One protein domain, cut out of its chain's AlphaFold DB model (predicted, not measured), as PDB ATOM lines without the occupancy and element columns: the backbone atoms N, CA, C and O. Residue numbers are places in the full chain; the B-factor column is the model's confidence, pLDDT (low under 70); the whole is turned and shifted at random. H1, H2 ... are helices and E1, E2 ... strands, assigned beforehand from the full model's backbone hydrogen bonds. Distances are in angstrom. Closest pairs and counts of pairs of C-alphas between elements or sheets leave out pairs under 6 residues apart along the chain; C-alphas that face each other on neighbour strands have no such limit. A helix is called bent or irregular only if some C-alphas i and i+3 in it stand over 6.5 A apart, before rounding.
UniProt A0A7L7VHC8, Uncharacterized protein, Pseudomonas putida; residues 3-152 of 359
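AT A GLANCE: This is residues 3 to 152 of the 359 residues of an uncharacterized protein of Pseudomonas putida (UniProt A0A7L7VHC8). Two short parallel strands, E2 and E3, lie near the middle, with helices and much loop set round them: H1 and E1 together toward one end, the long H5 along one side, and H6 leading from E3 toward the other end. H3 and H4 make a small corner far from the middle, while the link between H6 and H7 reaches out to Asn 123. The printed part has 150 residues, in the order H1 E1 H2 E2 H3 H4 H5 E3 H6 H7; it is mostly helix by its named elements, which hold 69 residues, under half. It is compact, with a radius of gyration of the C-alphas of 15.6 A and spans of 47 by 39 by 29 A.

HOW THE PARTS SIT: Start at H1, residues 6 to 13, and E1, residues 24 to 26: their closest C-alphas, Val 9 and Gly 26, are 4.4 A apart. E1 pairs with no named strand. Next come H2, residues 35 to 41, and E2, residues 47 to 49. H3, residues 59 to 62, and H4, residues 65 to 69, touch only at the corner, closest at the C-alphas of Tyr 59 and Asp 67, 4.9 A. H4 is neither bent nor irregular, but only just: C-alphas 66 and 69 are 6.3 A apart. H5, residues 78 to 94, is near H2 and apart from H4. E3, residues 101 to 103, is parallel to E2 at 22 degrees; look for N 48 and O 101, and N 103 and O 48, each 2.9 A apart. E2, H3 H4 H5, E3 form a strand-helix-strand unit, two parallel neighbour strands with helices between them along the chain. H6, residues 105 to 116, and H7, residues 133 to 139, form a helical hairpin: they only just touch, with 3 pairs of C-alphas within 8 A, through residues 107 to 111 of H6 alone. Their closest C-alphas, Leu 107 and Leu 133, are 6.4 A apart; the tilt is steep, 42 degrees, opposite ways. In H2, H6 and H7 every O i to N i+4 pair is within hydrogen-bond range; H1 has 3 of 4, H5 12 of 13, and H4 0 of 1 with 1 of 2 O i to N i+3 pairs, while H3 is too short for an i+4 pair.

IN THESE COORDINATES: Find C-alpha 6 at (-9.352, -23.418, 17.007), where H1 begins its 11.1 A. H5 runs 24.8 A from C-alpha 78 at (-32.449, -28.878, 11.543), and H6 runs 16.7 A. H7 ends at C-alpha 139, (-27.865, -8.015, 10.373).

THE WHOLE: The farthest C-alphas, Asp 16 and Asn 123, are 47.7 A apart. The printed part has no cut; the link H6 to H7 is long, and in it residues 121 to 122 pair antiparallel with 125 to 126. Mean pLDDT of the printed part is 94.6, and no printed residue is under 70.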
ATOM      1  N   ILE A   3      -9.760 -12.869  18.730       98.06
ATOM      2  CA  ILE A   3     -10.547 -13.802  19.552       98.06
ATOM      3  C   ILE A   3     -11.225 -14.826  18.642       98.06
ATOM      4  O   ILE A   3     -11.725 -14.448  17.586       98.06
ATOM      5  N   GLY A   4     -11.280 -16.107  19.017       97.31
ATOM      6  CA  GLY A   4     -12.072 -17.074  18.250       97.31
ATOM      7  C   GLY A   4     -11.779 -18.549  18.532       97.31
ATOM      8  O   GLY A   4     -11.148 -18.878  19.541       97.31
ATOM      9  N   PRO A   5     -12.248 -19.451  17.646       96.25
ATOM     10  CA  PRO A   5     -12.171 -20.894  17.840       96.25
ATOM     11  C   PRO A   5     -10.747 -21.437  17.595       96.25
ATOM     12  O   PRO A   5      -9.756 -20.702  17.575       96.25
ATOM     13  N   SER A   6     -10.624 -22.743  17.327       93.50
ATOM     14  CA  SER A   6      -9.352 -23.418  17.007       93.50
ATOM     15  C   SER A   6      -8.560 -22.757  15.869       93.50
ATOM     16  O   SER A   6      -7.338 -22.880  15.816       93.50
ATOM     17  N   HIS A   7      -9.227 -22.036  14.966       94.94
ATOM     18  CA  HIS A   7      -8.590 -21.246  13.909       94.94
ATOM     19  C   HIS A   7      -7.683 -20.148  14.482       94.94
ATOM     20  O   HIS A   7      -6.577 -19.947  13.991       94.94
ATOM     21  N   VAL A   8      -8.094 -19.492  15.570       97.00
ATOM     22  CA  VAL A   8      -7.299 -18.464  16.260       97.00
ATOM     23  C   VAL A   8      -6.157 -19.089  17.063       97.00
ATOM     24  O   VAL A   8      -5.063 -18.534  17.083       97.00
ATOM     25  N   VAL A   9      -6.357 -20.285  17.633       94.56
ATOM     26  CA  VAL A   9      -5.276 -21.062  18.280       94.56
ATOM     27  C   VAL A   9      -4.152 -21.369  17.285       94.56
ATOM     28  O   VAL A   9      -2.972 -21.209  17.592       94.56
ATOM     29  N   ARG A  10      -4.512 -21.792  16.069       93.50
ATOM     30  CA  ARG A  10      -3.557 -22.028  14.977       93.50
ATOM     31  C   ARG A  10      -2.875 -20.746  14.530       93.50
ATOM     32  O   ARG A  10      -1.663 -20.740  14.353       93.50
ATOM     33  N   TRP A  11      -3.631 -19.660  14.403       95.31
ATOM     34  CA  TRP A  11      -3.069 -18.378  14.003       95.31
ATOM     35  C   TRP A  11      -2.054 -17.840  15.018       95.31
ATOM     36  O   TRP A  11      -0.999 -17.354  14.627       95.31
ATOM     37  N   GLN A  12      -2.319 -18.016  16.314       94.88
ATOM     38  CA  GLN A  12      -1.403 -17.625  17.384       94.88
ATOM     39  C   GLN A  12      -0.027 -18.299  17.259       94.88
ATOM     40  O   GLN A  12       0.984 -17.669  17.559       94.88
ATOM     41  N   ARG A  13       0.041 -19.551  16.781       92.94
ATOM     42  CA  ARG A  13       1.323 -20.241  16.528       92.94
ATOM     43  C   ARG A  13       2.119 -19.637  15.372       92.94
ATOM     44  O   ARG A  13       3.325 -19.826  15.323       92.94
ATOM     45  N   LEU A  14       1.450 -18.926  14.467       94.12
ATOM     46  CA  LEU A  14       2.042 -18.251  13.311       94.12
ATOM     47  C   LEU A  14       2.233 -16.745  13.560       94.12
ATOM     48  O   LEU A  14       2.487 -15.995  12.619       94.12
ATOM     49  N   ARG A  15       2.066 -16.278  14.803       93.56
ATOM     50  CA  ARG A  15       2.161 -14.856  15.157       93.56
ATOM     51  C   ARG A  15       3.492 -14.251  14.724       93.56
ATOM     52  O   ARG A  15       3.486 -13.170  14.142       93.56
ATOM     53  N   ASP A  16       4.597 -14.934  15.000       92.25
ATOM     54  CA  ASP A  16       5.944 -14.405  14.769       92.25
ATOM     55  C   ASP A  16       6.307 -14.488  13.273       92.25
ATOM     56  O   ASP A  16       6.965 -13.596  12.725       92.25
ATOM     57  N   PHE A  17       5.802 -15.511  12.577       94.50
ATOM     58  CA  PHE A  17       5.844 -15.626  11.123       94.50
ATOM     59  C   PHE A  17       5.140 -14.458  10.425       94.50
ATOM     60  O   PHE A  17       5.702 -13.874   9.503       94.50
ATOM     61  N   PHE A  18       3.925 -14.114  10.862       94.88
ATOM     62  CA  PHE A  18       3.125 -13.031  10.283       94.88
ATOM     63  C   PHE A  18       3.381 -11.658  10.916       94.88
ATOM     64  O   PHE A  18       2.722 -10.700  10.525       94.88
ATOM     65  N   GLU A  19       4.284 -11.538  11.889       94.12
ATOM     66  CA  GLU A  19       4.596 -10.268  12.566       94.12
ATOM     67  C   GLU A  19       3.337  -9.574  13.131       94.12
ATOM     68  O   GLU A  19       3.117  -8.376  12.962       94.12
ATOM     69  N   ILE A  20       2.461 -10.349  13.781       93.56
ATOM     70  CA  ILE A  20       1.194  -9.831  14.316       93.56
ATOM     71  C   ILE A  20       1.403  -9.285  15.726       93.56
ATOM     72  O   ILE A  20       1.484 -10.043  16.694       93.56
ATOM     73  N   ASP A  21       1.389  -7.959  15.845       92.31
ATOM     74  CA  ASP A  21       1.408  -7.255  17.127       92.31
ATOM     75  C   ASP A  21      -0.013  -7.106  17.695       92.31
ATOM     76  O   ASP A  21      -0.637  -6.044  17.703       92.31
ATOM     77  N   SER A  22      -0.618  -8.232  18.068       93.50
ATOM     78  CA  SER A  22      -1.924  -8.253  18.725       93.50
ATOM     79  C   SER A  22      -2.040  -9.441  19.672       93.50
ATOM     80  O   SER A  22      -1.577 -10.537  19.350       93.50
ATOM     81  N   PRO A  23      -2.684  -9.271  20.841       95.75
ATOM     82  CA  PRO A  23      -2.927 -10.386  21.743       95.75
ATOM     83  C   PRO A  23      -3.964 -11.339  21.141       95.75
ATOM     84  O   PRO A  23      -4.921 -10.896  20.499       95.75
ATOM     85  N   PHE A  24      -3.791 -12.635  21.398       96.75
ATOM     86  CA  PHE A  24      -4.674 -13.706  20.938       96.75
ATOM     87  C   PHE A  24      -5.443 -14.321  22.113       96.75
ATOM     88  O   PHE A  24      -4.873 -14.566  23.175       96.75
ATOM     89  N   HIS A  25      -6.719 -14.627  21.890       97.06
ATOM     90  CA  HIS A  25      -7.534 -15.493  22.735       97.06
ATOM     91  C   HIS A  25      -8.194 -16.560  21.857       97.06
ATOM     92  O   HIS A  25      -9.293 -16.375  21.331       97.06
ATOM     93  N   GLY A  26      -7.479 -17.664  21.646       95.31
ATOM     94  CA  GLY A  26      -7.986 -18.824  20.923       95.31
ATOM     95  C   GLY A  26      -8.390 -19.936  21.883       95.31
ATOM     96  O   GLY A  26      -7.591 -20.330  22.730       95.31
ATOM     97  N   VAL A  27      -9.590 -20.491  21.713       94.88
ATOM     98  CA  VAL A  27     -10.025 -21.711  22.414       94.88
ATOM     99  C   VAL A  27     -10.605 -22.686  21.390       94.88
ATOM    100  O   VAL A  27     -11.337 -22.294  20.485       94.88
ATOM    101  N   GLY A  28     -10.243 -23.969  21.475       92.62
ATOM    102  CA  GLY A  28     -10.754 -24.987  20.551       92.62
ATOM    103  C   GLY A  28     -12.283 -25.035  20.577       92.62
ATOM    104  O   GLY A  28     -12.860 -25.101  21.650       92.62
ATOM    105  N   GLY A  29     -12.922 -24.954  19.404       91.94
ATOM    106  CA  GLY A  29     -14.383 -25.011  19.274       91.94
ATOM    107  C   GLY A  29     -15.168 -23.951  20.054       91.94
ATOM    108  O   GLY A  29     -16.323 -24.192  20.370       91.94
ATOM    109  N   LEU A  30     -14.556 -22.803  20.366       95.75
ATOM    110  CA  LEU A  30     -15.183 -21.717  21.123       95.75
ATOM    111  C   LEU A  30     -16.488 -21.232  20.465       95.75
ATOM    112  O   LEU A  30     -16.420 -20.643  19.376       95.75
ATOM    113  N   PRO A  31     -17.661 -21.434  21.094       95.94
ATOM    114  CA  PRO A  31     -18.897 -20.871  20.583       95.94
ATOM    115  C   PRO A  31     -19.004 -19.385  20.937       95.94
ATOM    116  O   PRO A  31     -18.478 -18.923  21.949       95.94
ATOM    117  N   ILE A  32     -19.731 -18.627  20.113       97.00
ATOM    118  CA  ILE A  32     -19.861 -17.170  20.283       97.00
ATOM    119  C   ILE A  32     -20.629 -16.770  21.552       97.00
ATOM    120  O   ILE A  32     -20.478 -15.659  22.043       97.00
ATOM    121  N   TRP A  33     -21.450 -17.670  22.088       95.50
ATOM    122  CA  TRP A  33     -22.254 -17.460  23.294       95.50
ATOM    123  C   TRP A  33     -21.518 -17.780  24.601       95.50
ATOM    124  O   TRP A  33     -22.115 -17.665  25.662       95.50
ATOM    125  N   HIS A  34     -20.256 -18.211  24.550       95.38
ATOM    126  CA  HIS A  34     -19.492 -18.539  25.754       95.38
ATOM    127  C   HIS A  34     -18.976 -17.279  26.471       95.38
ATOM    128  O   HIS A  34     -18.448 -16.371  25.828       95.38
ATOM    129  N   ASP A  35     -19.013 -17.272  27.808       92.56
ATOM    130  CA  ASP A  35     -18.631 -16.139  28.673       92.56
ATOM    131  C   ASP A  35     -17.220 -15.587  28.414       92.56
ATOM    132  O   ASP A  35     -16.925 -14.414  28.668       92.56
ATOM    133  N   SER A  36     -16.305 -16.423  27.913       92.94
ATOM    134  CA  SER A  36     -14.953 -15.964  27.573       92.94
ATOM    135  C   SER A  36     -14.945 -14.955  26.422       92.94
ATOM    136  O   SER A  36     -14.099 -14.063  26.427       92.94
ATOM    137  N   ILE A  37     -15.893 -15.038  25.478       94.69
ATOM    138  CA  ILE A  37     -16.055 -14.039  24.416       94.69
ATOM    139  C   ILE A  37     -16.409 -12.694  25.035       94.69
ATOM    140  O   ILE A  37     -15.721 -11.708  24.766       94.69
ATOM    141  N   GLU A  38     -17.424 -12.655  25.902       90.00
ATOM    142  CA  GLU A  38     -17.859 -11.420  26.551       90.00
ATOM    143  C   GLU A  38     -16.695 -10.791  27.330       90.00
ATOM    144  O   GLU A  38     -16.345  -9.630  27.109       90.00
ATOM    145  N   ARG A  39     -16.010 -11.585  28.162       91.56
ATOM    146  CA  ARG A  39     -14.874 -11.128  28.972       91.56
ATOM    147  C   ARG A  39     -13.736 -10.559  28.122       91.56
ATOM    148  O   ARG A  39     -13.214  -9.492  28.443       91.56
ATOM    149  N   CYS A  40     -13.350 -11.243  27.047       92.38
ATOM    150  CA  CYS A  40     -12.242 -10.823  26.186       92.38
ATOM    151  C   CYS A  40     -12.617  -9.669  25.239       92.38
ATOM    152  O   CYS A  40     -11.759  -8.860  24.874       92.38
ATOM    153  N   SER A  41     -13.898  -9.533  24.888       92.62
ATOM    154  CA  SER A  41     -14.409  -8.452  24.035       92.62
ATOM    155  C   SER A  41     -14.417  -7.072  24.711       92.62
ATOM    156  O   SER A  41     -14.595  -6.054  24.045       92.62
ATOM    157  N   ARG A  42     -14.188  -6.996  26.031       90.00
ATOM    158  CA  ARG A  42     -14.049  -5.726  26.777       90.00
ATOM    159  C   ARG A  42     -12.742  -4.979  26.479       90.00
ATOM    160  O   ARG A  42     -12.555  -3.866  26.955       90.00
ATOM    161  N   THR A  43     -11.839  -5.584  25.714       86.75
ATOM    162  CA  THR A  43     -10.614  -4.930  25.235       86.75
ATOM    163  C   THR A  43     -10.911  -3.896  24.145       86.75
ATOM    164  O   THR A  43     -11.988  -3.908  23.552       86.75
ATOM    165  N   ASN A  44      -9.955  -3.001  23.869       82.62
ATOM    166  CA  ASN A  44     -10.078  -2.038  22.774       82.62
ATOM    167  C   ASN A  44      -9.971  -2.754  21.423       82.62
ATOM    168  O   ASN A  44      -9.004  -3.483  21.169       82.62
ATOM    169  N   SER A  45     -10.951  -2.508  20.558       91.12
ATOM    170  CA  SER A  45     -10.973  -2.958  19.165       91.12
ATOM    171  C   SER A  45     -10.757  -4.469  18.963       91.12
ATOM    172  O   SER A  45      -9.775  -4.888  18.334       91.12
ATOM    173  N   PRO A  46     -11.617  -5.339  19.521       96.44
ATOM    174  CA  PRO A  46     -11.476  -6.776  19.350       96.44
ATOM    175  C   PRO A  46     -11.883  -7.206  17.933       96.44
ATOM    176  O   PRO A  46     -12.908  -6.798  17.389       96.44
ATOM    177  N   PHE A  47     -11.081  -8.094  17.358       98.00
ATOM    178  CA  PHE A  47     -11.343  -8.779  16.104       98.00
ATOM    179  C   PHE A  47     -11.773 -10.210  16.416       98.00
ATOM    180  O   PHE A  47     -10.963 -11.031  16.857       98.00
ATOM    181  N   ILE A  48     -13.058 -10.498  16.237       98.31
ATOM    182  CA  ILE A  48     -13.668 -11.753  16.675       98.31
ATOM    183  C   ILE A  48     -13.954 -12.619  15.456       98.31
ATOM    184  O   ILE A  48     -14.822 -12.311  14.637       98.31
ATOM    185  N   MET A  49     -13.233 -13.730  15.353       98.31
ATOM    186  CA  MET A  49     -13.550 -14.798  14.422       98.31
ATOM    187  C   MET A  49     -14.665 -15.653  14.999       98.31
ATOM    188  O   MET A  49     -14.466 -16.398  15.960       98.31
ATOM    189  N   VAL A  50     -15.844 -15.542  14.398       97.69
ATOM    190  CA  VAL A  50     -17.036 -16.246  14.862       97.69
ATOM    191  C   VAL A  50     -16.926 -17.725  14.485       97.69
ATOM    192  O   VAL A  50     -16.653 -18.084  13.333       97.69
ATOM    193  N   GLY A  51     -17.097 -18.587  15.489       94.88
ATOM    194  CA  GLY A  51     -17.114 -20.035  15.320       94.88
ATOM    195  C   GLY A  51     -18.291 -20.530  14.476       94.88
ATOM    196  O   GLY A  51     -19.198 -19.781  14.126       94.88
ATOM    197  N   ASP A  52     -18.274 -21.817  14.139       94.56
ATOM    198  CA  ASP A  52     -19.437 -22.474  13.548       94.56
ATOM    199  C   ASP A  52     -20.612 -22.390  14.529       94.56
ATOM    200  O   ASP A  52     -20.444 -22.681  15.714       94.56
ATOM    201  N   PHE A  53     -21.801 -22.021  14.049       95.94
ATOM    202  CA  PHE A  53     -22.973 -21.891  14.918       95.94
ATOM    203  C   PHE A  53     -23.374 -23.196  15.600       95.94
ATOM    204  O   PHE A  53     -24.082 -23.150  16.591       95.94
ATOM    205  N   ARG A  54     -22.885 -24.352  15.139       94.50
ATOM    206  CA  ARG A  54     -23.158 -25.650  15.770       94.50
ATOM    207  C   ARG A  54     -22.220 -25.975  16.935       94.50
ATOM    208  O   ARG A  54     -22.373 -27.036  17.537       94.50
ATOM    209  N   PHE A  55     -21.241 -25.125  17.257       94.19
ATOM    210  CA  PHE A  55     -20.389 -25.349  18.428       94.19
ATOM    211  C   PHE A  55     -21.216 -25.393  19.712       94.19
ATOM    212  O   PHE A  55     -21.968 -24.467  20.014       94.19
ATOM    213  N   GLY A  56     -21.073 -26.495  20.447       93.06
ATOM    214  CA  GLY A  56     -21.829 -26.778  21.657       93.06
ATOM    215  C   GLY A  56     -23.207 -27.385  21.407       93.06
ATOM    216  O   GLY A  56     -24.069 -27.317  22.281       93.06
ATOM    217  N   ASN A  57     -23.426 -28.033  20.257       93.50
ATOM    218  CA  ASN A  57     -24.678 -28.738  19.958       93.50
ATOM    219  C   ASN A  57     -24.984 -29.920  20.898       93.50
ATOM    220  O   ASN A  57     -25.993 -30.577  20.721       93.50
ATOM    221  N   THR A  58     -24.131 -30.231  21.869       91.88
ATOM    222  CA  THR A  58     -24.446 -31.198  22.935       91.88
ATOM    223  C   THR A  58     -24.704 -30.514  24.272       91.88
ATOM    224  O   THR A  58     -25.476 -31.019  25.081       91.88
ATOM    225  N   TYR A  59     -24.121 -29.330  24.484       91.06
ATOM    226  CA  TYR A  59     -24.247 -28.570  25.725       91.06
ATOM    227  C   TYR A  59     -25.704 -28.273  26.092       91.06
ATOM    228  O   TYR A  59     -26.063 -28.314  27.261       91.06
ATOM    229  N   HIS A  60     -26.563 -28.024  25.100       82.56
ATOM    230  CA  HIS A  60     -27.983 -27.760  25.349       82.56
ATOM    231  C   HIS A  60     -28.750 -28.967  25.921       82.56
ATOM    232  O   HIS A  60     -29.827 -28.778  26.471       82.56
ATOM    233  N   LEU A  61     -28.211 -30.187  25.791       85.81
ATOM    234  CA  LEU A  61     -28.791 -31.411  26.351       85.81
ATOM    235  C   LEU A  61     -28.163 -31.773  27.696       85.81
ATOM    236  O   LEU A  61     -28.846 -32.269  28.587       85.81
ATOM    237  N   THR A  62     -26.848 -31.587  27.823       89.00
ATOM    238  CA  THR A  62     -26.080 -32.100  28.965       89.00
ATOM    239  C   THR A  62     -25.822 -31.058  30.043       89.00
ATOM    240  O   THR A  62     -25.561 -31.434  31.182       89.00
ATOM    241  N   HIS A  63     -25.841 -29.769  29.689       86.75
ATOM    242  CA  HIS A  63     -25.386 -28.651  30.524       86.75
ATOM    243  C   HIS A  63     -23.965 -28.828  31.088       86.75
ATOM    244  O   HIS A  63     -23.594 -28.197  32.074       86.75
ATOM    245  N   ASN A  64     -23.150 -29.686  30.469       89.50
ATOM    246  CA  ASN A  64     -21.765 -29.893  30.863       89.50
ATOM    247  C   ASN A  64     -20.858 -28.955  30.064       89.50
ATOM    248  O   ASN A  64     -20.755 -29.092  28.849       89.50
ATOM    249  N   GLU A  65     -20.150 -28.054  30.742       87.56
ATOM    250  CA  GLU A  65     -19.240 -27.076  30.128       87.56
ATOM    251  C   GLU A  65     -18.245 -27.683  29.125       87.56
ATOM    252  O   GLU A  65     -17.950 -27.072  28.098       87.56
ATOM    253  N   SER A  66     -17.764 -28.915  29.336       86.31
ATOM    254  CA  SER A  66     -16.860 -29.553  28.365       86.31
ATOM    255  C   SER A  66     -17.514 -29.788  26.996       86.31
ATOM    256  O   SER A  66     -16.826 -29.805  25.976       86.31
ATOM    257  N   ASP A  67     -18.837 -29.958  26.964       91.00
ATOM    258  CA  ASP A  67     -19.610 -30.156  25.740       91.00
ATOM    259  C   ASP A  67     -19.862 -28.843  24.973       91.00
ATOM    260  O   ASP A  67     -20.276 -28.897  23.815       91.00
ATOM    261  N   ALA A  68     -19.593 -27.667  25.563       91.12
ATOM    262  CA  ALA A  68     -19.761 -26.365  24.902       91.12
ATOM    263  C   ALA A  68     -18.811 -26.174  23.707       91.12
ATOM    264  O   ALA A  68     -19.114 -25.434  22.774       91.12
ATOM    265  N   PHE A  69     -17.678 -26.875  23.712       92.31
ATOM    266  CA  PHE A  69     -16.572 -26.675  22.775       92.31
ATOM    267  C   PHE A  69     -16.522 -27.699  21.634       92.31
ATOM    268  O   PHE A  69     -15.551 -27.750  20.876       92.31
ATOM    269  N   ILE A  70     -17.530 -28.563  21.511       90.56
ATOM    270  CA  ILE A  70     -17.533 -29.660  20.538       90.56
ATOM    271  C   ILE A  70     -18.777 -29.633  19.652       90.56
ATOM    272  O   ILE A  70     -19.802 -29.043  19.990       90.56
ATOM    273  N   VAL A  71     -18.674 -30.295  18.499       91.31
ATOM    274  CA  VAL A  71     -19.816 -30.624  17.638       91.31
ATOM    275  C   VAL A  71     -19.911 -32.140  17.561       91.31
ATOM    276  O   VAL A  71     -19.035 -32.785  16.980       91.31
ATOM    277  N   LYS A  72     -20.969 -32.713  18.129       92.38
ATOM    278  CA  LYS A  72     -21.267 -34.142  18.006       92.38
ATOM    279  C   LYS A  72     -22.137 -34.384  16.780       92.38
ATOM    280  O   LYS A  72     -23.119 -33.677  16.555       92.38
ATOM    281  N   LYS A  73     -21.745 -35.350  15.947       91.88
ATOM    282  CA  LYS A  73     -22.344 -35.560  14.617       91.88
ATOM    283  C   LYS A  73     -23.790 -36.039  14.706       91.88
ATOM    284  O   LYS A  73     -24.598 -35.656  13.872       91.88
ATOM    285  N   GLU A  74     -24.099 -36.837  15.719       93.38
ATOM    286  CA  GLU A  74     -25.432 -37.358  16.016       93.38
ATOM    287  C   GLU A  74     -26.466 -36.259  16.320       93.38
ATOM    288  O   GLU A  74     -27.658 -36.478  16.136       93.38
ATOM    289  N   PHE A  75     -26.015 -35.062  16.710       92.38
ATOM    290  CA  PHE A  75     -26.862 -33.902  17.007       92.38
ATOM    291  C   PHE A  75     -26.826 -32.832  15.905       92.38
ATOM    292  O   PHE A  75     -27.172 -31.680  16.150       92.38
ATOM    293  N   ILE A  76     -26.377 -33.175  14.693       92.06
ATOM    294  CA  ILE A  76     -26.483 -32.288  13.527       92.06
ATOM    295  C   ILE A  76     -27.821 -32.573  12.846       92.06
ATOM    296  O   ILE A  76     -27.953 -33.530  12.081       92.06
ATOM    297  N   ASN A  77     -28.822 -31.751  13.147       92.38
ATOM    298  CA  ASN A  77     -30.151 -31.823  12.548       92.38
ATOM    299  C   ASN A  77     -30.803 -30.424  12.523       92.38
ATOM    300  O   ASN A  77     -30.345 -29.537  13.242       92.38
ATOM    301  N   PRO A  78     -31.863 -30.207  11.718       93.06
ATOM    302  CA  PRO A  78     -32.449 -28.878  11.543       93.06
ATOM    303  C   PRO A  78     -32.937 -28.207  12.832       93.06
ATOM    304  O   PRO A  78     -32.831 -26.991  12.949       93.06
ATOM    305  N   GLU A  79     -33.462 -28.975  13.789       93.62
ATOM    306  CA  GLU A  79     -33.993 -28.452  15.051       93.62
ATOM    307  C   GLU A  79     -32.867 -27.932  15.952       93.62
ATOM    308  O   GLU A  79     -32.880 -26.774  16.369       93.62
ATOM    309  N   ILE A  80     -31.844 -28.760  16.180       93.50
ATOM    310  CA  ILE A  80     -30.688 -28.392  17.003       93.50
ATOM    311  C   ILE A  80     -29.870 -27.289  16.328       93.50
ATOM    312  O   ILE A  80     -29.466 -26.330  16.983       93.50
ATOM    313  N   ASP A  81     -29.647 -27.379  15.017       94.50
ATOM    314  CA  ASP A  81     -28.907 -26.355  14.285       94.50
ATOM    315  C   ASP A  81     -29.635 -24.998  14.352       94.50
ATOM    316  O   ASP A  81     -28.979 -23.958  14.462       94.50
ATOM    317  N   LYS A  82     -30.979 -24.991  14.345       96.06
ATOM    318  CA  LYS A  82     -31.791 -23.777  14.518       96.06
ATOM    319  C   LYS A  82     -31.690 -23.220  15.940       96.06
ATOM    320  O   LYS A  82     -31.444 -22.026  16.089       96.06
ATOM    321  N   LEU A  83     -31.790 -24.068  16.964       95.25
ATOM    322  CA  LEU A  83     -31.606 -23.665  18.364       95.25
ATOM    323  C   LEU A  83     -30.233 -23.009  18.588       95.25
ATOM    324  O   LEU A  83     -30.120 -21.944  19.195       95.25
ATOM    325  N   MET A  84     -29.179 -23.641  18.075       95.69
ATOM    326  CA  MET A  84     -27.808 -23.163  18.233       95.69
ATOM    327  C   MET A  84     -27.536 -21.888  17.424       95.69
ATOM    328  O   MET A  84     -26.788 -21.013  17.875       95.69
ATOM    329  N   TYR A  85     -28.175 -21.753  16.259       97.25
ATOM    330  CA  TYR A  85     -28.214 -20.506  15.507       97.25
ATOM    331  C   TYR A  85     -28.856 -19.382  16.328       97.25
ATOM    332  O   TYR A  85     -28.216 -18.354  16.521       97.25
ATOM    333  N   ASP A  86     -30.056 -19.589  16.873       97.00
ATOM    334  CA  ASP A  86     -30.774 -18.560  17.636       97.00
ATOM    335  C   ASP A  86     -29.970 -18.108  18.867       97.00
ATOM    336  O   ASP A  86     -29.764 -16.909  19.060       97.00
ATOM    337  N   LYS A  87     -29.378 -19.055  19.611       95.94
ATOM    338  CA  LYS A  87     -28.464 -18.756  20.729       95.94
ATOM    339  C   LYS A  87     -27.235 -17.950  20.292       95.94
ATOM    340  O   LYS A  87     -26.763 -17.063  21.002       95.94
ATOM    341  N   SER A  88     -26.681 -18.264  19.122       97.31
ATOM    342  CA  SER A  88     -25.533 -17.532  18.575       97.31
ATOM    343  C   SER A  88     -25.907 -16.104  18.183       97.31
ATOM    344  O   SER A  88     -25.125 -15.185  18.417       97.31
ATOM    345  N   ILE A  89     -27.098 -15.911  17.614       98.00
ATOM    346  CA  ILE A  89     -27.626 -14.600  17.234       98.00
ATOM    347  C   ILE A  89     -27.869 -13.718  18.457       98.00
ATOM    348  O   ILE A  89     -27.431 -12.570  18.443       98.00
ATOM    349  N   GLU A  90     -28.483 -14.254  19.512       96.88
ATOM    350  CA  GLU A  90     -28.693 -13.535  20.776       96.88
ATOM    351  C   GLU A  90     -27.362 -13.031  21.356       96.88
ATOM    352  O   GLU A  90     -27.221 -11.851  21.671       96.88
ATOM    353  N   SER A  91     -26.332 -13.886  21.397       96.12
ATOM    354  CA  SER A  91     -25.001 -13.460  21.850       96.12
ATOM    355  C   SER A  91     -24.397 -12.376  20.950       96.12
ATOM    356  O   SER A  91     -23.881 -11.370  21.437       96.12
ATOM    357  N   LEU A  92     -24.488 -12.528  19.624       97.25
ATOM    358  CA  LEU A  92     -23.963 -11.543  18.674       97.25
ATOM    359  C   LEU A  92     -24.637 -10.168  18.810       97.25
ATOM    360  O   LEU A  92     -23.982  -9.149  18.591       97.25
ATOM    361  N   GLU A  93     -25.915 -10.113  19.196       96.19
ATOM    362  CA  GLU A  93     -26.631  -8.857  19.458       96.19
ATOM    363  C   GLU A  93     -26.014  -8.075  20.631       96.19
ATOM    364  O   GLU A  93     -25.918  -6.849  20.561       96.19
ATOM    365  N   THR A  94     -25.467  -8.763  21.640       94.31
ATOM    366  CA  THR A  94     -24.733  -8.120  22.750       94.31
ATOM    367  C   THR A  94     -23.379  -7.529  22.326       94.31
ATOM    368  O   THR A  94     -22.825  -6.668  23.012       94.31
ATOM    369  N   LEU A  95     -22.849  -7.946  21.170       94.56
ATOM    370  CA  LEU A  95     -21.539  -7.548  20.650       94.56
ATOM    371  C   LEU A  95     -21.619  -6.434  19.589       94.56
ATOM    372  O   LEU A  95     -20.621  -6.163  18.922       94.56
ATOM    373  N   GLN A  96     -22.762  -5.754  19.420       90.94
ATOM    374  CA  GLN A  96     -22.958  -4.675  18.428       90.94
ATOM    375  C   GLN A  96     -22.327  -3.319  18.811       90.94
ATOM    376  O   GLN A  96     -22.923  -2.241  18.681       90.94
ATOM    377  N   ARG A  97     -21.080  -3.362  19.264       91.75
ATOM    378  CA  ARG A  97     -20.251  -2.180  19.509       91.75
ATOM    379  C   ARG A  97     -19.444  -1.821  18.262       91.75
ATOM    380  O   ARG A  97     -19.024  -2.706  17.519       91.75
ATOM    381  N   ASP A  98     -19.200  -0.528  18.069       91.25
ATOM    382  CA  ASP A  98     -18.544   0.005  16.862       91.25
ATOM    383  C   ASP A  98     -17.039  -0.272  16.811       91.25
ATOM    384  O   ASP A  98     -16.437  -0.245  15.741       91.25
ATOM    385  N   ASP A  99     -16.420  -0.553  17.958       93.94
ATOM    386  CA  ASP A  99     -15.008  -0.909  18.024       93.94
ATOM    387  C   ASP A  99     -14.760  -2.403  17.757       93.94
ATOM    388  O   ASP A  99     -13.653  -2.790  17.384       93.94
ATOM    389  N   ILE A 100     -15.779  -3.249  17.903       97.06
ATOM    390  CA  ILE A 100     -15.689  -4.687  17.631       97.06
ATOM    391  C   ILE A 100     -15.737  -4.920  16.123       97.06
ATOM    392  O   ILE A 100     -16.488  -4.264  15.416       97.06
ATOM    393  N   ARG A 101     -14.975  -5.890  15.618       98.00
ATOM    394  CA  ARG A 101     -15.048  -6.333  14.220       98.00
ATOM    395  C   ARG A 101     -15.309  -7.830  14.166       98.00
ATOM    396  O   ARG A 101     -14.494  -8.615  14.650       98.00
ATOM    397  N   LEU A 102     -16.435  -8.225  13.576       98.50
ATOM    398  CA  LEU A 102     -16.841  -9.626  13.458       98.50
ATOM    399  C   LEU A 102     -16.434 -10.188  12.094       98.50
ATOM    400  O   LEU A 102     -16.774  -9.617  11.058       98.50
ATOM    401  N   VAL A 103     -15.738 -11.324  12.081       98.56
ATOM    402  CA  VAL A 103     -15.378 -12.044  10.853       98.56
ATOM    403  C   VAL A 103     -15.983 -13.449  10.864       98.56
ATOM    404  O   VAL A 103     -15.666 -14.286  11.711       98.56
ATOM    405  N   PHE A 104     -16.860 -13.733   9.902       98.44
ATOM    406  CA  PHE A 104     -17.613 -14.991   9.809       98.44
ATOM    407  C   PHE A 104     -16.899 -16.040   8.942       98.44
ATOM    408  O   PHE A 104     -17.487 -16.650   8.050       98.44
ATOM    409  N   TRP A 105     -15.610 -16.276   9.207       98.31
ATOM    410  CA  TRP A 105     -14.772 -17.197   8.425       98.31
ATOM    411  C   TRP A 105     -15.366 -18.614   8.312       98.31
ATOM    412  O   TRP A 105     -15.410 -19.194   7.225       98.31
ATOM    413  N   CYS A 106     -15.863 -19.168   9.426       97.06
ATOM    414  CA  CYS A 106     -16.472 -20.499   9.441       97.06
ATOM    415  C   CYS A 106     -17.670 -20.597   8.490       97.06
ATOM    416  O   CYS A 106     -17.816 -21.614   7.807       97.06
ATOM    417  N   LEU A 107     -18.504 -19.554   8.454       97.75
ATOM    418  CA  LEU A 107     -19.700 -19.495   7.619       97.75
ATOM    419  C   LEU A 107     -19.335 -19.276   6.150       97.75
ATOM    420  O   LEU A 107     -19.848 -20.011   5.315       97.75
ATOM    421  N   LEU A 108     -18.376 -18.387   5.847       98.44
ATOM    422  CA  LEU A 108     -17.841 -18.185   4.493       98.44
ATOM    423  C   LEU A 108     -17.433 -19.505   3.843       98.44
ATOM    424  O   LEU A 108     -17.927 -19.858   2.776       98.44
ATOM    425  N   ILE A 109     -16.538 -20.254   4.490       98.12
ATOM    426  CA  ILE A 109     -16.015 -21.486   3.893       98.12
ATOM    427  C   ILE A 109     -17.095 -22.573   3.827       98.12
ATOM    428  O   ILE A 109     -17.090 -23.391   2.908       98.12
ATOM    429  N   ARG A 110     -18.035 -22.597   4.780       96.75
ATOM    430  CA  ARG A 110     -19.157 -23.543   4.766       96.75
ATOM    431  C   ARG A 110     -20.132 -23.252   3.628       96.75
ATOM    432  O   ARG A 110     -20.509 -24.184   2.927       96.75
ATOM    433  N   GLU A 111     -20.509 -21.995   3.438       98.00
ATOM    434  CA  GLU A 111     -21.385 -21.563   2.351       98.00
ATOM    435  C   GLU A 111     -20.738 -21.823   0.989       98.00
ATOM    436  O   GLU A 111     -21.336 -22.501   0.160       98.00
ATOM    437  N   TYR A 112     -19.472 -21.437   0.814       98.12
ATOM    438  CA  TYR A 112     -18.687 -21.749  -0.385       98.12
ATOM    439  C   TYR A 112     -18.670 -23.253  -0.714       98.12
ATOM    440  O   TYR A 112     -18.907 -23.651  -1.853       98.12
ATOM    441  N   LYS A 113     -18.436 -24.117   0.285       97.00
ATOM    442  CA  LYS A 113     -18.479 -25.578   0.096       97.00
ATOM    443  C   LYS A 113     -19.866 -26.072  -0.290       97.00
ATOM    444  O   LYS A 113     -19.977 -26.896  -1.184       97.00
ATOM    445  N   ASN A 114     -20.905 -25.580   0.381       96.75
ATOM    446  CA  ASN A 114     -22.278 -25.962   0.074       96.75
ATOM    447  C   ASN A 114     -22.643 -25.588  -1.370       96.75
ATOM    448  O   ASN A 114     -23.232 -26.409  -2.063       96.75
ATOM    449  N   ILE A 115     -22.249 -24.393  -1.823       96.75
ATOM    450  CA  ILE A 115     -22.444 -23.931  -3.201       96.75
ATOM    451  C   ILE A 115     -21.714 -24.850  -4.188       96.75
ATOM    452  O   ILE A 115     -22.335 -25.351  -5.116       96.75
ATOM    453  N   ASN A 116     -20.429 -25.140  -3.961       94.88
ATOM    454  CA  ASN A 116     -19.637 -26.013  -4.840       94.88
ATOM    455  C   ASN A 116     -20.096 -27.479  -4.869       94.88
ATOM    456  O   ASN A 116     -19.740 -28.213  -5.786       94.88
ATOM    457  N   GLU A 117     -20.810 -27.927  -3.839       95.75
ATOM    458  CA  GLU A 117     -21.374 -29.276  -3.736       95.75
ATOM    459  C   GLU A 117     -22.846 -29.325  -4.194       95.75
ATOM    460  O   GLU A 117     -23.527 -30.315  -3.925       95.75
ATOM    461  N   ASP A 118     -23.350 -28.258  -4.833       95.81
ATOM    462  CA  ASP A 118     -24.738 -28.101  -5.295       95.81
ATOM    463  C   ASP A 118     -25.791 -28.323  -4.187       95.81
ATOM    464  O   ASP A 118     -26.922 -28.759  -4.421       95.81
ATOM    465  N   LYS A 119     -25.442 -28.006  -2.934       95.88
ATOM    466  CA  LYS A 119     -26.329 -28.169  -1.776       95.88
ATOM    467  C   LYS A 119     -27.222 -26.952  -1.570       95.88
ATOM    468  O   LYS A 119     -26.778 -25.812  -1.653       95.88
ATOM    469  N   TYR A 120     -28.464 -27.218  -1.165       94.94
ATOM    470  CA  TYR A 120     -29.452 -26.209  -0.758       94.94
ATOM    471  C   TYR A 120     -29.875 -25.223  -1.861       94.94
ATOM    472  O   TYR A 120     -30.327 -24.117  -1.571       94.94
ATOM    473  N   PHE A 121     -29.780 -25.621  -3.130       95.19
ATOM    474  CA  PHE A 121     -30.359 -24.853  -4.227       95.19
ATOM    475  C   PHE A 121     -31.872 -25.077  -4.325       95.19
ATOM    476  O   PHE A 121     -32.354 -26.209  -4.322       95.19
ATOM    477  N   LYS A 122     -32.623 -23.983  -4.463       90.81
ATOM    478  CA  LYS A 122     -34.046 -23.974  -4.823       90.81
ATOM    479  C   LYS A 122     -34.219 -23.048  -6.019       90.81
ATOM    480  O   LYS A 122     -33.861 -21.878  -5.938       90.81
ATOM    481  N   ASN A 123     -34.744 -23.559  -7.133       89.50
ATOM    482  CA  ASN A 123     -34.947 -22.781  -8.365       89.50
ATOM    483  C   ASN A 123     -33.684 -22.001  -8.799       89.50
ATOM    484  O   ASN A 123     -33.739 -20.795  -9.030       89.50
ATOM    485  N   SER A 124     -32.531 -22.678  -8.834       90.69
ATOM    486  CA  SER A 124     -31.217 -22.101  -9.185       90.69
ATOM    487  C   SER A 124     -30.693 -21.005  -8.247       90.69
ATOM    488  O   SER A 124     -29.667 -20.395  -8.534       90.69
ATOM    489  N   THR A 125     -31.349 -20.778  -7.111       92.69
ATOM    490  CA  THR A 125     -30.901 -19.841  -6.078       92.69
ATOM    491  C   THR A 125     -30.430 -20.621  -4.858       92.69
ATOM    492  O   THR A 125     -31.138 -21.504  -4.367       92.69
ATOM    493  N   TYR A 126     -29.230 -20.317  -4.371       95.81
ATOM    494  CA  TYR A 126     -28.713 -20.900  -3.138       95.81
ATOM    495  C   TYR A 126     -29.480 -20.356  -1.928       95.81
ATOM    496  O   TYR A 126     -29.537 -19.143  -1.724       95.81
ATOM    497  N   GLN A 127     -30.043 -21.243  -1.108       95.56
ATOM    498  CA  GLN A 127     -30.742 -20.868   0.117       95.56
ATOM    499  C   GLN A 127     -30.551 -21.940   1.189       95.56
ATOM    500  O   GLN A 127     -31.253 -22.955   1.220       95.56
ATOM    501  N   HIS A 128     -29.603 -21.706   2.091       95.31
ATOM    502  CA  HIS A 128     -29.381 -22.607   3.211       95.31
ATOM    503  C   HIS A 128     -30.565 -22.526   4.196       95.31
ATOM    504  O   HIS A 128     -31.109 -21.449   4.427       95.31
ATOM    505  N   PRO A 129     -31.013 -23.654   4.779       93.69
ATOM    506  CA  PRO A 129     -32.283 -23.716   5.510       93.69
ATOM    507  C   PRO A 129     -32.357 -22.864   6.783       93.69
ATOM    508  O   PRO A 129     -33.452 -22.678   7.305       93.69
ATOM    509  N   ILE A 130     -31.222 -22.397   7.313       95.62
ATOM    510  CA  ILE A 130     -31.152 -21.746   8.636       95.62
ATOM    511  C   ILE A 130     -30.569 -20.333   8.570       95.62
ATOM    512  O   ILE A 130     -30.968 -19.468   9.343       95.62
ATOM    513  N   TRP A 131     -29.607 -20.100   7.684       96.50
ATOM    514  CA  TRP A 131     -28.833 -18.862   7.620       96.50
ATOM    515  C   TRP A 131     -28.189 -18.757   6.248       96.50
ATOM    516  O   TRP A 131     -27.751 -19.773   5.723       96.50
ATOM    517  N   ASN A 132     -28.051 -17.545   5.727       97.81
ATOM    518  CA  ASN A 132     -27.223 -17.223   4.572       97.81
ATOM    519  C   ASN A 132     -26.224 -16.140   4.994       97.81
ATOM    520  O   ASN A 132     -26.600 -15.178   5.665       97.81
ATOM    521  N   LEU A 133     -24.951 -16.272   4.625       98.12
ATOM    522  CA  LEU A 133     -23.892 -15.356   5.048       98.12
ATOM    523  C   LEU A 133     -24.209 -13.879   4.751       98.12
ATOM    524  O   LEU A 133     -24.069 -13.082   5.682       98.12
ATOM    525  N   PRO A 134     -24.693 -13.491   3.548       97.94
ATOM    526  CA  PRO A 134     -25.063 -12.101   3.284       97.94
ATOM    527  C   PRO A 134     -26.109 -11.558   4.267       97.94
ATOM    528  O   PRO A 134     -26.038 -10.402   4.677       97.94
ATOM    529  N   GLU A 135     -27.078 -12.382   4.675       98.06
ATOM    530  CA  GLU A 135     -28.135 -11.984   5.612       98.06
ATOM    531  C   GLU A 135     -27.567 -11.744   7.015       98.06
ATOM    532  O   GLU A 135     -27.870 -10.727   7.641       98.06
ATOM    533  N   ILE A 136     -26.685 -12.633   7.484       97.94
ATOM    534  CA  ILE A 136     -26.006 -12.494   8.780       97.94
ATOM    535  C   ILE A 136     -25.118 -11.256   8.795       97.94
ATOM    536  O   ILE A 136     -25.197 -10.440   9.712       97.94
ATOM    537  N   GLU A 137     -24.306 -11.072   7.758       98.12
ATOM    538  CA  GLU A 137     -23.454  -9.895   7.637       98.12
ATOM    539  C   GLU A 137     -24.289  -8.608   7.566       98.12
ATOM    540  O   GLU A 137     -23.895  -7.575   8.103       98.12
ATOM    541  N   ASN A 138     -25.457  -8.613   6.922       97.69
ATOM    542  CA  ASN A 138     -26.334  -7.437   6.878       97.69
ATOM    543  C   ASN A 138     -27.041  -7.154   8.208       97.69
ATOM    544  O   ASN A 138     -27.323  -5.991   8.496       97.69
ATOM    545  N   LYS A 139     -27.271  -8.176   9.039       97.38
ATOM    546  CA  LYS A 139     -27.865  -8.015  10.373       97.38
ATOM    547  C   LYS A 139     -26.925  -7.314  11.362       97.38
ATOM    548  O   LYS A 139     -27.394  -6.548  12.202       97.38
ATOM    549  N   PHE A 140     -25.614  -7.548  11.276       97.38
ATOM    550  CA  PHE A 140     -24.630  -7.007  12.224       97.38
ATOM    551  C   PHE A 140     -23.754  -5.927  11.575       97.38
ATOM    552  O   PHE A 140     -22.887  -6.230  10.754       97.38
ATOM    553  N   ARG A 141     -23.942  -4.658  11.975       95.56
ATOM    554  CA  ARG A 141     -23.252  -3.486  11.384       95.56
ATOM    555  C   ARG A 141     -21.726  -3.526  11.487       95.56
ATOM    556  O   ARG A 141     -21.034  -2.919  10.680       95.56
ATOM    557  N   ASN A 142     -21.218  -4.228  12.489       97.06
ATOM    558  CA  ASN A 142     -19.800  -4.381  12.775       97.06
ATOM    559  C   ASN A 142     -19.197  -5.658  12.157       97.06
ATOM    560  O   ASN A 142     -18.061  -6.036  12.460       97.06
ATOM    561  N   SER A 143     -19.954  -6.335  11.291       97.94
ATOM    562  CA  SER A 143     -19.459  -7.452  10.496       97.94
ATOM    563  C   SER A 143     -18.610  -6.989   9.318       97.94
ATOM    564  O   SER A 143     -18.859  -5.968   8.676       97.94
ATOM    565  N   ILE A 144     -17.592  -7.782   9.017       98.06
ATOM    566  CA  ILE A 144     -16.789  -7.642   7.811       98.06
ATOM    567  C   ILE A 144     -17.472  -8.430   6.699       98.06
ATOM    568  O   ILE A 144     -17.735  -9.616   6.875       98.06
ATOM    569  N   LYS A 145     -17.705  -7.781   5.554       98.19
ATOM    570  CA  LYS A 145     -18.350  -8.392   4.385       98.19
ATOM    571  C   LYS A 145     -17.428  -9.397   3.700       98.19
ATOM    572  O   LYS A 145     -16.511  -9.019   2.964       98.19
ATOM    573  N   LEU A 146     -17.639 -10.681   3.963       98.62
ATOM    574  CA  LEU A 146     -16.975 -11.784   3.279       98.62
ATOM    575  C   LEU A 146     -17.840 -12.356   2.155       98.62
ATOM    576  O   LEU A 146     -17.291 -13.005   1.265       98.62
ATOM    577  N   SER A 147     -19.157 -12.114   2.155       98.12
ATOM    578  CA  SER A 147     -20.048 -12.619   1.103       98.12
ATOM    579  C   SER A 147     -19.641 -12.182  -0.306       98.12
ATOM    580  O   SER A 147     -19.873 -12.912  -1.266       98.12
ATOM    581  N   ASP A 148     -18.973 -11.032  -0.420       97.06
ATOM    582  CA  ASP A 148     -18.530 -10.425  -1.681       97.06
ATOM    583  C   ASP A 148     -17.532 -11.279  -2.470       97.06
ATOM    584  O   ASP A 148     -17.232 -10.962  -3.620       97.06
ATOM    585  N   ILE A 149     -16.986 -12.338  -1.866       98.06
ATOM    586  CA  ILE A 149     -16.028 -13.228  -2.524       98.06
ATOM    587  C   ILE A 149     -16.525 -14.667  -2.710       98.06
ATOM    588  O   ILE A 149     -15.748 -15.518  -3.143       98.06
ATOM    589  N   LEU A 150     -17.796 -14.958  -2.411       96.94
ATOM    590  CA  LEU A 150     -18.355 -16.316  -2.498       96.94
ATOM    591  C   LEU A 150     -18.313 -16.912  -3.912       96.94
ATOM    592  O   LEU A 150     -18.260 -18.131  -4.056       96.94
ATOM    593  N   HIS A 151     -18.309 -16.073  -4.949       95.31
ATOM    594  CA  HIS A 151     -18.251 -16.500  -6.351       95.31
ATOM    595  C   HIS A 151     -16.832 -16.774  -6.872       95.31
ATOM    596  O   HIS A 151     -16.683 -17.181  -8.024       95.31
ATOM    597  N   TYR A 152     -15.784 -16.542  -6.074       97.44
ATOM    598  CA  TYR A 152     -14.406 -16.878  -6.450       97.44
ATOM    599  C   TYR A 152     -14.013 -18.287  -5.994       97.44
ATOM    600  O   TYR A 152     -14.611 -18.866  -5.093       97.44
TER     601      TYR A 152